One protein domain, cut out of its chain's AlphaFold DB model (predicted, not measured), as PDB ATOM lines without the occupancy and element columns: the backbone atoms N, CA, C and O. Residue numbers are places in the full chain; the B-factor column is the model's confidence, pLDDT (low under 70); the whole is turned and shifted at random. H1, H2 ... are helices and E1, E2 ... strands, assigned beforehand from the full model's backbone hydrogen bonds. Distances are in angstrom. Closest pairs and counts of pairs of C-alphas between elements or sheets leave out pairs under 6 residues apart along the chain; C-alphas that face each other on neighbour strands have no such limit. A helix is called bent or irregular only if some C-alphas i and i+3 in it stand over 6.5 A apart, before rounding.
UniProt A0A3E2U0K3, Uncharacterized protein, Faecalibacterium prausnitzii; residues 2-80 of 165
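This is residues 2 to 80 of the 165 residues of an uncharacterized protein of Faecalibacterium prausnitzii (UniProt A0A3E2U0K3). Two helical parts stand at opposite ends of a loose frame: at one end the long helix H4 with the short helix H1 packed at a slant on its residues 59 to 66, at the other the two short helices H2 and H3. Two stretches of chain bridge them, one through the short strand E1 and the other through residues 33 to 49; residues 45 to 50 stick out, and the tail, residues 67 to 80, loops round H4 back toward the side of H1. The printed part has 79 residues with four named helices and one named strand, in the order H1, E1, H2, H3, H4, and the class is mostly helix. The whole is only just compact, close to loose, with a radius of gyration of the C-alphas of 13.9 A and spans of 39 by 33 by 20 A.

Find C-alpha 2 at (19.177, -8.419, 52.403); from there H1 runs over residues 2 to 8. Next comes E1, residues 12 to 15, 9.6 A from first to last C-alpha. H2 follows at residues 20 to 24, with C-alpha 20 at (16.760, 12.922, 55.501); it is only just irregular, with C-alphas 21 and 24 being 6.9 A apart. H3 spans residues 26 to 32 and measures 10.1 A. H4, residues 50 to 66, is the longest helix at 24.1 A and ends with C-alpha 66 at (8.530, -18.793, 50.592).

Start at H1, which touches H4; the closest C-alphas are those of Phe 8 and Ala 59, 4.6 A apart. Their lines stand at a steep tilt of 58 degrees, and they run opposite ways. The closest C-alphas of H1 and E1 are those of Gly 5 and Val 13, 6.2 A apart. E1 pairs with no named strand, and it is apart from H2, H3 and H4. Farther along, H2 and H3 are close but not clearly touching, with C-alphas 22 and 28 the closest at 6.3 A. H3 and H4 are apart, and so are H1 and H3. In H3 and H4 every O i to N i+4 pair is within hydrogen-bond range; H1 has 0 of 3 such pairs but 2 of 4 O i to N i+3 pairs within range, and H2 has 0 of 1 and 1 of 2.

The two C-alphas farthest apart are those of Pro 20 and His 73, 40.7 A. The printed part has no cut. The link from H3 to H4, 17 residues, is long; those from H1 to E1, E1 to H2 and H2 to H3 are tight. Residues 45 to 50, of which 50 belongs to H4, stand free. The mean pLDDT of the printed part is 86.2, and residues 2 to 3 are under 70.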
ATOM      1  N   SER A   2      18.847  -7.951  53.766       55.78
ATOM      2  CA  SER A   2      19.177  -8.419  52.403       55.78
ATOM      3  C   SER A   2      18.694  -9.845  52.078       55.78
ATOM      4  O   SER A   2      18.422 -10.146  50.923       55.78
ATOM      5  N   SER A   3      18.537 -10.720  53.082       69.69
ATOM      6  CA  SER A   3      18.125 -12.119  52.874       69.69
ATOM      7  C   SER A   3      16.657 -12.296  52.469       69.69
ATOM      8  O   SER A   3      16.352 -13.220  51.721       69.69
ATOM      9  N   LEU A   4      15.749 -11.424  52.927       85.25
ATOM     10  CA  LEU A   4      14.312 -11.543  52.642       85.25
ATOM     11  C   LEU A   4      13.937 -10.958  51.276       85.25
ATOM     12  O   LEU A   4      13.052 -11.489  50.612       85.25
ATOM     13  N   GLY A   5      14.648  -9.923  50.812       85.12
ATOM     14  CA  GLY A   5      14.435  -9.342  49.479       85.12
ATOM     15  C   GLY A   5      14.642 -10.356  48.344       85.12
ATOM     16  O   GLY A   5      13.905 -10.367  47.362       85.12
ATOM     17  N   ASN A   6      15.572 -11.297  48.518       89.69
ATOM     18  CA  ASN A   6      15.828 -12.357  47.536       89.69
ATOM     19  C   ASN A   6      14.630 -13.310  47.356       89.69
ATOM     20  O   ASN A   6      14.497 -13.975  46.326       89.69
ATOM     21  N   LEU A   7      13.713 -13.366  48.330       91.50
ATOM     22  CA  LEU A   7      12.536 -14.226  48.250       91.50
ATOM     23  C   LEU A   7      11.519 -13.740  47.206       91.50
ATOM     24  O   LEU A   7      10.716 -14.551  46.750       91.50
ATOM     25  N   PHE A   8      11.593 -12.492  46.741       93.31
ATOM     26  CA  PHE A   8      10.757 -12.007  45.637       93.31
ATOM     27  C   PHE A   8      11.159 -12.600  44.272       93.31
ATOM     28  O   PHE A   8      10.331 -12.670  43.357       93.31
ATOM     29  N   GLY A   9      12.403 -13.074  44.112       91.81
ATOM     30  CA  GLY A   9      12.897 -13.646  42.851       91.81
ATOM     31  C   GLY A   9      12.918 -12.645  41.692       91.81
ATOM     32  O   GLY A   9      12.622 -13.017  40.556       91.81
ATOM     33  N   LEU A  10      13.188 -11.372  41.995       92.56
ATOM     34  CA  LEU A  10      13.398 -10.294  41.023       92.56
ATOM     35  C   LEU A  10      14.883 -10.224  40.629       92.56
ATOM     36  O   LEU A  10      15.726 -10.655  41.416       92.56
ATOM     37  N   PRO A  11      15.237  -9.695  39.447       91.00
ATOM     38  CA  PRO A  11      16.629  -9.689  38.982       91.00
ATOM     39  C   PRO A  11      17.563  -8.867  39.879       91.00
ATOM     40  O   PRO A  11      18.723  -9.235  40.052       91.00
ATOM     41  N   TYR A  12      17.055  -7.802  40.506       91.19
ATOM     42  CA  TYR A  12      17.837  -6.924  41.373       91.19
ATOM     43  C   TYR A  12      17.130  -6.668  42.702       91.19
ATOM     44  O   TYR A  12      15.915  -6.470  42.744       91.19
ATOM     45  N   VAL A  13      17.911  -6.615  43.780       92.12
ATOM     46  CA  VAL A  13      17.485  -6.110  45.090       92.12
ATOM     47  C   VAL A  13      18.349  -4.899  45.408       92.12
ATOM     48  O   VAL A  13      19.545  -5.032  45.665       92.12
ATOM     49  N   VAL A  14      17.746  -3.713  45.363       90.81
ATOM     50  CA  VAL A  14      18.461  -2.459  45.608       90.81
ATOM     51  C   VAL A  14      18.418  -2.119  47.092       90.81
ATOM     52  O   VAL A  14      17.348  -1.954  47.676       90.81
ATOM     53  N   MET A  15      19.596  -1.976  47.690       89.31
ATOM     54  CA  MET A  15      19.771  -1.527  49.064       89.31
ATOM     55  C   MET A  15      20.063  -0.029  49.071       89.31
ATOM     56  O   MET A  15      21.112   0.424  48.606       89.31
ATOM     57  N   ARG A  16      19.128   0.740  49.628       84.44
ATOM     58  CA  ARG A  16      19.228   2.192  49.777       84.44
ATOM     59  C   ARG A  16      19.396   2.553  51.246       84.44
ATOM     60  O   ARG A  16      18.692   2.016  52.100       84.44
ATOM     61  N   LYS A  17      20.331   3.458  51.542       83.62
ATOM     62  CA  LYS A  17      20.439   4.050  52.880       83.62
ATOM     63  C   LYS A  17      19.408   5.178  52.983       83.62
ATOM     64  O   LYS A  17      19.387   6.011  52.079       83.62
ATOM     65  N   PRO A  18      18.578   5.226  54.039       81.12
ATOM     66  CA  PRO A  18      17.652   6.332  54.225       81.12
ATOM     67  C   PRO A  18      18.386   7.674  54.251       81.12
ATOM     68  O   PRO A  18      19.364   7.845  54.982       81.12
ATOM     69  N   ALA A  19      17.909   8.619  53.453       81.81
ATOM     70  CA  ALA A  19      18.324  10.011  53.472       81.81
ATOM     71  C   ALA A  19      17.318  10.846  54.288       81.81
ATOM     72  O   ALA A  19      16.186  10.408  54.499       81.81
ATOM     73  N   PRO A  20      17.667  12.074  54.719       80.62
ATOM     74  CA  PRO A  20      16.760  12.922  55.501       80.62
ATOM     75  C   PRO A  20      15.388  13.143  54.847       80.62
ATOM     76  O   PRO A  20      14.375  13.202  55.538       80.62
ATOM     77  N   ILE A  21      15.339  13.192  53.514       80.00
ATOM     78  CA  ILE A  21      14.092  13.315  52.748       80.00
ATOM     79  C   ILE A  21      13.163  12.100  52.902       80.00
ATOM     80  O   ILE A  21      11.952  12.232  52.770       80.00
ATOM     81  N   ASP A  22      13.707  10.925  53.226       79.06
ATOM     82  CA  ASP A  22      12.931   9.692  53.362       79.06
ATOM     83  C   ASP A  22      12.197   9.603  54.703       79.06
ATOM     84  O   ASP A  22      11.335   8.740  54.863       79.06
ATOM     85  N   THR A  23      12.499  10.500  55.649       80.44
ATOM     86  CA  THR A  23      11.956  10.468  57.019       80.44
ATOM     87  C   THR A  23      10.438  10.605  57.092       80.44
ATOM     88  O   THR A  23       9.830  10.209  58.082       80.44
ATOM     89  N   THR A  24       9.813  11.114  56.032       81.75
ATOM     90  CA  THR A  24       8.357  11.247  55.909       81.75
ATOM     91  C   THR A  24       7.716  10.126  55.085       81.75
ATOM     92  O   THR A  24       6.493  10.085  54.953       81.75
ATOM     93  N   THR A  25       8.503   9.196  54.535       84.12
ATOM     94  CA  THR A  25       7.984   8.104  53.702       84.12
ATOM     95  C   THR A  25       7.374   6.989  54.548       84.12
ATOM     96  O   THR A  25       7.869   6.647  55.623       84.12
ATOM     97  N   LEU A  26       6.311   6.358  54.037       84.44
ATOM     98  CA  LEU A  26       5.663   5.218  54.699       84.44
ATOM     99  C   LEU A  26       6.637   4.054  54.932       84.44
ATOM    100  O   LEU A  26       6.610   3.434  55.990       84.44
ATOM    101  N   ASN A  27       7.512   3.787  53.958       83.75
ATOM    102  CA  ASN A  27       8.493   2.709  54.042       83.75
ATOM    103  C   ASN A  27       9.484   2.947  55.194       83.75
ATOM    104  O   ASN A  27       9.678   2.068  56.029       83.75
ATOM    105  N   TYR A  28      10.043   4.158  55.289       82.25
ATOM    106  CA  TYR A  28      10.923   4.526  56.397       82.25
ATOM    107  C   TYR A  28      10.208   4.431  57.746       82.25
ATOM    108  O   TYR A  28      10.741   3.846  58.689       82.25
ATOM    109  N   ASN A  29       8.971   4.935  57.812       83.38
ATOM    110  CA  ASN A  29       8.157   4.836  59.014       83.38
ATOM    111  C   ASN A  29       7.979   3.374  59.433       83.38
ATOM    112  O   ASN A  29       8.290   3.049  60.562       83.38
ATOM    113  N   TRP A  30       7.586   2.451  58.557       84.00
ATOM    114  CA  TRP A  30       7.455   1.037  58.945       84.00
ATOM    115  C   TRP A  30       8.770   0.385  59.385       84.00
ATOM    116  O   TRP A  30       8.767  -0.407  60.328       84.00
ATOM    117  N   GLN A  31       9.894   0.741  58.764       82.44
ATOM    118  CA  GLN A  31      11.200   0.199  59.147       82.44
ATOM    119  C   GLN A  31      11.642   0.642  60.548       82.44
ATOM    120  O   GLN A  31      12.238  -0.160  61.263       82.44
ATOM    121  N   ILE A  32      11.317   1.873  60.973       84.25
ATOM    122  CA  ILE A  32      11.574   2.331  62.353       84.25
ATOM    123  C   ILE A  32      10.810   1.480  63.373       84.25
ATOM    124  O   ILE A  32      11.304   1.252  64.472       84.25
ATOM    125  N   TRP A  33       9.628   0.986  63.011       84.12
ATOM    126  CA  TRP A  33       8.794   0.143  63.872       84.12
ATOM    127  C   TRP A  33       9.121  -1.349  63.717       84.12
ATOM    128  O   TRP A  33       8.248  -2.200  63.880       84.12
ATOM    129  N   GLU A  34      10.364  -1.667  63.340       83.25
ATOM    130  CA  GLU A  34      10.899  -3.030  63.191       83.25
ATOM    131  C   GLU A  34      10.110  -3.924  62.216       83.25
ATOM    132  O   GLU A  34      10.240  -5.150  62.206       83.25
ATOM    133  N   THR A  35       9.311  -3.314  61.338       85.06
ATOM    134  CA  THR A  35       8.558  -4.028  60.311       85.06
ATOM    135  C   THR A  35       9.411  -4.184  59.056       85.06
ATOM    136  O   THR A  35      10.000  -3.226  58.550       85.06
ATOM    137  N   ASN A  36       9.452  -5.398  58.502       83.88
ATOM    138  CA  ASN A  36      10.082  -5.639  57.206       83.88
ATOM    139  C   ASN A  36       9.231  -5.013  56.093       83.88
ATOM    140  O   ASN A  36       8.225  -5.588  55.680       83.88
ATOM    141  N   ALA A  37       9.649  -3.847  55.607       86.69
ATOM    142  CA  ALA A  37       8.979  -3.124  54.535       86.69
ATOM    143  C   ALA A  37       9.820  -3.131  53.249       86.69
ATOM    144  O   ALA A  37      11.032  -2.893  53.271       86.69
ATOM    145  N   PHE A  38       9.157  -3.418  52.126       90.12
ATOM    146  CA  PHE A  38       9.761  -3.526  50.798       90.12
ATOM    147  C   PHE A  38       8.977  -2.680  49.795       90.12
ATOM    148  O   PHE A  38       7.750  -2.621  49.846       90.12
ATOM    149  N   SER A  39       9.687  -2.068  48.849       90.62
ATOM    150  CA  SER A  39       9.094  -1.401  47.688       90.62
ATOM    151  C   SER A  39       9.436  -2.206  46.440       90.62
ATOM    152  O   SER A  39      10.608  -2.467  46.174       90.62
ATOM    153  N   ILE A  40       8.412  -2.627  45.697       90.44
ATOM    154  CA  ILE A  40       8.560  -3.378  44.448       90.44
ATOM    155  C   ILE A  40       8.331  -2.409  43.296       90.44
ATOM    156  O   ILE A  40       7.311  -1.725  43.260       90.44
ATOM    157  N   TYR A  41       9.278  -2.370  42.363       87.62
ATOM    158  CA  TYR A  41       9.210  -1.521  41.181       87.62
ATOM    159  C   TYR A  41       9.000  -2.379  39.936       87.62
ATOM    160  O   TYR A  41       9.716  -3.357  39.717       87.62
ATOM    161  N   THR A  42       8.014  -2.000  39.130       85.00
ATOM    162  CA  THR A  42       7.767  -2.534  37.788       85.00
ATOM    163  C   THR A  42       8.463  -1.681  36.735       85.00
ATOM    164  O   THR A  42       8.838  -0.540  36.990       85.00
ATOM    165  N   LYS A  43       8.629  -2.233  35.531       80.44
ATOM    166  CA  LYS A  43       9.309  -1.561  34.415       80.44
ATOM    167  C   LYS A  43       8.594  -0.301  33.907       80.44
ATOM    168  O   LYS A  43       9.259   0.635  33.480       80.44
ATOM    169  N   GLU A  44       7.263  -0.298  33.917       77.19
ATOM    170  CA  GLU A  44       6.472   0.786  33.327       77.19
ATOM    171  C   GLU A  44       6.128   1.859  34.364       77.19
ATOM    172  O   GLU A  44       5.779   1.533  35.500       77.19
ATOM    173  N   THR A  45       6.230   3.131  33.961       71.12
ATOM    174  CA  THR A  45       5.961   4.312  34.803       71.12
ATOM    175  C   THR A  45       4.641   5.000  34.471       71.12
ATOM    176  O   THR A  45       3.932   5.410  35.384       71.12
ATOM    177  N   ASP A  46       4.299   5.093  33.183       74.56
ATOM    178  CA  ASP A  46       3.174   5.909  32.693       74.56
ATOM    179  C   ASP A  46       2.075   5.077  32.011       74.56
ATOM    180  O   ASP A  46       1.026   5.597  31.637       74.56
ATOM    181  N   GLU A  47       2.308   3.774  31.848       79.25
ATOM    182  CA  GLU A  47       1.423   2.850  31.138       79.25
ATOM    183  C   GLU A  47       1.223   1.570  31.950       79.25
ATOM    184  O   GLU A  47       2.101   1.128  32.696       79.25
ATOM    185  N   VAL A  48       0.069   0.926  31.775       76.69
ATOM    186  CA  VAL A  48      -0.176  -0.396  32.357       76.69
ATOM    187  C   VAL A  48       0.470  -1.450  31.462       76.69
ATOM    188  O   VAL A  48      -0.109  -1.899  30.476       76.69
ATOM    189  N   GLY A  49       1.685  -1.862  31.819       82.31
ATOM    190  CA  GLY A  49       2.330  -3.024  31.212       82.31
ATOM    191  C   GLY A  49       1.822  -4.312  31.850       82.31
ATOM    192  O   GLY A  49       2.301  -4.682  32.919       82.31
ATOM    193  N   GLU A  50       0.890  -5.013  31.199       86.81
ATOM    194  CA  GLU A  50       0.282  -6.241  31.739       86.81
ATOM    195  C   GLU A  50       1.333  -7.290  32.134       86.81
ATOM    196  O   GLU A  50       1.289  -7.826  33.240       86.81
ATOM    197  N   GLN A  51       2.341  -7.513  31.285       87.44
ATOM    198  CA  GLN A  51       3.443  -8.429  31.587       87.44
ATOM    199  C   GLN A  51       4.222  -8.003  32.845       87.44
ATOM    200  O   GLN A  51       4.488  -8.815  33.726       87.44
ATOM    201  N   SER A  52       4.544  -6.714  32.958       86.88
ATOM    202  CA  SER A  52       5.271  -6.147  34.101       86.88
ATOM    203  C   SER A  52       4.461  -6.268  35.399       86.88
ATOM    204  O   SER A  52       4.988  -6.622  36.455       86.88
ATOM    205  N   ALA A  53       3.145  -6.055  35.315       88.94
ATOM    206  CA  ALA A  53       2.227  -6.244  36.431       88.94
ATOM    207  C   ALA A  53       2.146  -7.722  36.855       88.94
ATOM    208  O   ALA A  53       2.215  -8.022  38.049       88.94
ATOM    209  N   GLN A  54       2.066  -8.652  35.898       90.31
ATOM    210  CA  GLN A  54       2.093 -10.091  36.176       90.31
ATOM    211  C   GLN A  54       3.407 -10.515  36.850       90.31
ATOM    212  O   GLN A  54       3.385 -11.299  37.801       90.31
ATOM    213  N   GLU A  55       4.547  -9.963  36.426       90.44
ATOM    214  CA  GLU A  55       5.849 -10.208  37.058       90.44
ATOM    215  C   GLU A  55       5.884  -9.740  38.522       90.44
ATOM    216  O   GLU A  55       6.377 -10.475  39.387       90.44
ATOM    217  N   ALA A  56       5.312  -8.567  38.823       91.94
ATOM    218  CA  ALA A  56       5.194  -8.057  40.190       91.94
ATOM    219  C   ALA A  56       4.269  -8.919  41.060       91.94
ATOM    220  O   ALA A  56       4.637  -9.278  42.181       91.94
ATOM    221  N   VAL A  57       3.102  -9.313  40.539       93.00
ATOM    222  CA  VAL A  57       2.183 -10.224  41.238       93.00
ATOM    223  C   VAL A  57       2.876 -11.552  41.534       93.00
ATOM    224  O   VAL A  57       2.859 -12.024  42.672       93.00
ATOM    225  N   ALA A  58       3.565 -12.129  40.548       92.88
ATOM    226  CA  ALA A  58       4.317 -13.362  40.731       92.88
ATOM    227  C   ALA A  58       5.432 -13.208  41.779       92.88
ATOM    228  O   ALA A  58       5.687 -14.144  42.534       92.88
ATOM    229  N   ALA A  59       6.077 -12.040  41.871       94.06
ATOM    230  CA  ALA A  59       7.087 -11.759  42.889       94.06
ATOM    231  C   ALA A  59       6.500 -11.759  44.307       94.06
ATOM    232  O   ALA A  59       7.069 -12.379  45.207       94.06
ATOM    233  N   VAL A  60       5.337 -11.129  44.496       94.69
ATOM    234  CA  VAL A  60       4.628 -11.121  45.785       94.69
ATOM    235  C   VAL A  60       4.169 -12.530  46.159       94.69
ATOM    236  O   VAL A  60       4.405 -12.970  47.283       94.69
ATOM    237  N   LEU A  61       3.581 -13.280  45.223       94.62
ATOM    238  CA  LEU A  61       3.149 -14.659  45.469       94.62
ATOM    239  C   LEU A  61       4.328 -15.583  45.805       94.62
ATOM    240  O   LEU A  61       4.226 -16.387  46.735       94.62
ATOM    241  N   ARG A  62       5.468 -15.434  45.112       94.44
ATOM    242  CA  ARG A  62       6.723 -16.130  45.448       94.44
ATOM    243  C   ARG A  62       7.159 -15.821  46.873       94.44
ATOM    244  O   ARG A  62       7.447 -16.750  47.623       94.44
ATOM    245  N   TYR A  63       7.184 -14.542  47.247       93.75
ATOM    246  CA  TYR A  63       7.558 -14.126  48.594       93.75
ATOM    247  C   TYR A  63       6.639 -14.763  49.640       93.75
ATOM    248  O   TYR A  63       7.128 -15.485  50.506       93.75
ATOM    249  N   LEU A  64       5.318 -14.581  49.509       93.94
ATOM    250  CA  LEU A  64       4.311 -15.118  50.433       93.94
ATOM    251  C   LEU A  64       4.400 -16.640  50.570       93.94
ATOM    252  O   LEU A  64       4.289 -17.167  51.677       93.94
ATOM    253  N   SER A  65       4.642 -17.349  49.464       93.19
ATOM    254  CA  SER A  65       4.818 -18.797  49.511       93.19
ATOM    255  C   SER A  65       6.109 -19.208  50.217       93.19
ATOM    256  O   SER A  65       6.093 -20.159  50.994       93.19
ATOM    257  N   ARG A  66       7.219 -18.497  49.988       91.94
ATOM    258  CA  ARG A  66       8.530 -18.793  50.592       91.94
ATOM    259  C   ARG A  66       8.593 -18.476  52.080       91.94
ATOM    260  O   ARG A  66       9.309 -19.163  52.801       91.94
ATOM    261  N   VAL A  67       7.840 -17.479  52.545       92.69
ATOM    262  CA  VAL A  67       7.700 -17.194  53.983       92.69
ATOM    263  C   VAL A  67       6.647 -18.075  54.670       92.69
ATOM    264  O   VAL A  67       6.491 -17.999  55.882       92.69
ATOM    265  N   GLY A  68       5.933 -18.922  53.918       92.06
ATOM    266  CA  GLY A  68       4.970 -19.885  54.460       92.06
ATOM    267  C   GLY A  68       3.563 -19.339  54.725       92.06
ATOM    268  O   GLY A  68       2.773 -20.013  55.380       92.06
ATOM    269  N   LEU A  69       3.222 -18.152  54.211       92.69
ATOM    270  CA  LEU A  69       1.893 -17.541  54.367       92.69
ATOM    271  C   LEU A  69       0.854 -18.086  53.372       92.69
ATOM    272  O   LEU A  69      -0.347 -17.965  53.598       92.69
ATOM    273  N   LEU A  70       1.310 -18.681  52.270       92.69
ATOM    274  CA  LEU A  70       0.473 -19.221  51.200       92.69
ATOM    275  C   LEU A  70       1.079 -20.528  50.670       92.69
ATOM    276  O   LEU A  70       2.297 -20.678  50.611       92.69
ATOM    277  N   ARG A  71       0.243 -21.468  50.219       88.25
ATOM    278  CA  ARG A  71       0.694 -22.614  49.416       88.25
ATOM    279  C   ARG A  71       0.465 -22.307  47.942       88.25
ATOM    280  O   ARG A  71      -0.654 -22.444  47.458       88.25
ATOM    281  N   TYR A  72       1.511 -21.869  47.247       86.38
ATOM    282  CA  TYR A  72       1.439 -21.522  45.829       86.38
ATOM    283  C   TYR A  72       2.644 -22.071  45.069       86.38
ATOM    284  O   TYR A  72       3.789 -21.713  45.340       86.38
ATOM    285  N   HIS A  73       2.385 -22.947  44.100       83.50
ATOM    286  CA  HIS A  73       3.432 -23.469  43.231       83.50
ATOM    287  C   HIS A  73       3.761 -22.447  42.148       83.50
ATOM    288  O   HIS A  73       2.915 -22.086  41.336       83.50
ATOM    289  N   CYS A  74       5.008 -21.989  42.137       80.56
ATOM    290  CA  CYS A  74       5.508 -21.028  41.167       80.56
ATOM    291  C   CYS A  74       6.971 -21.305  40.827       80.56
ATOM    292  O   CYS A  74       7.705 -21.915  41.608       80.56
ATOM    293  N   HIS A  75       7.400 -20.842  39.653       85.00
ATOM    294  CA  HIS A  75       8.814 -20.844  39.287       85.00
ATOM    295  C   HIS A  75       9.628 -20.012  40.280       85.00
ATOM    296  O   HIS A  75       9.123 -19.058  40.870       85.00
ATOM    297  N   SER A  76      10.913 -20.335  40.433       83.19
ATOM    298  CA  SER A  76      11.796 -19.647  41.380       83.19
ATOM    299  C   SER A  76      12.058 -18.174  41.040       83.19
ATOM    300  O   SER A  76      12.539 -17.436  41.900       83.19
ATOM    301  N   GLY A  77      11.732 -17.729  39.826       89.31
ATOM    302  CA  GLY A  77      12.144 -16.416  39.336       89.31
ATOM    303  C   GLY A  77      13.664 -16.343  39.178       89.31
ATOM    304  O   GLY A  77      14.318 -17.362  38.944       89.31
ATOM    305  N   TYR A  78      14.210 -15.140  39.324       87.75
ATOM    306  CA  TYR A  78      15.634 -14.860  39.167       87.75
ATOM    307  C   TYR A  78      16.429 -15.128  40.448       87.75
ATOM    308  O   TYR A  78      15.913 -14.975  41.560       87.75
ATOM    309  N   LEU A  79      17.714 -15.457  40.285       87.56
ATOM    310  CA  LEU A  79      18.698 -15.283  41.350       87.56
ATOM    311  C   LEU A  79      19.035 -13.792  41.429       87.56
ATOM    312  O   LEU A  79      19.677 -13.253  40.532       87.56
ATOM    313  N   SER A  80      18.546 -13.129  42.474       89.31
ATOM    314  CA  SER A  80      18.682 -11.684  42.632       89.31
ATOM    315  C   SER A  80      20.134 -11.257  42.831       89.31
ATOM    316  O   SER A  80      20.824 -11.773  43.711       89.31
TER     317      SER A  80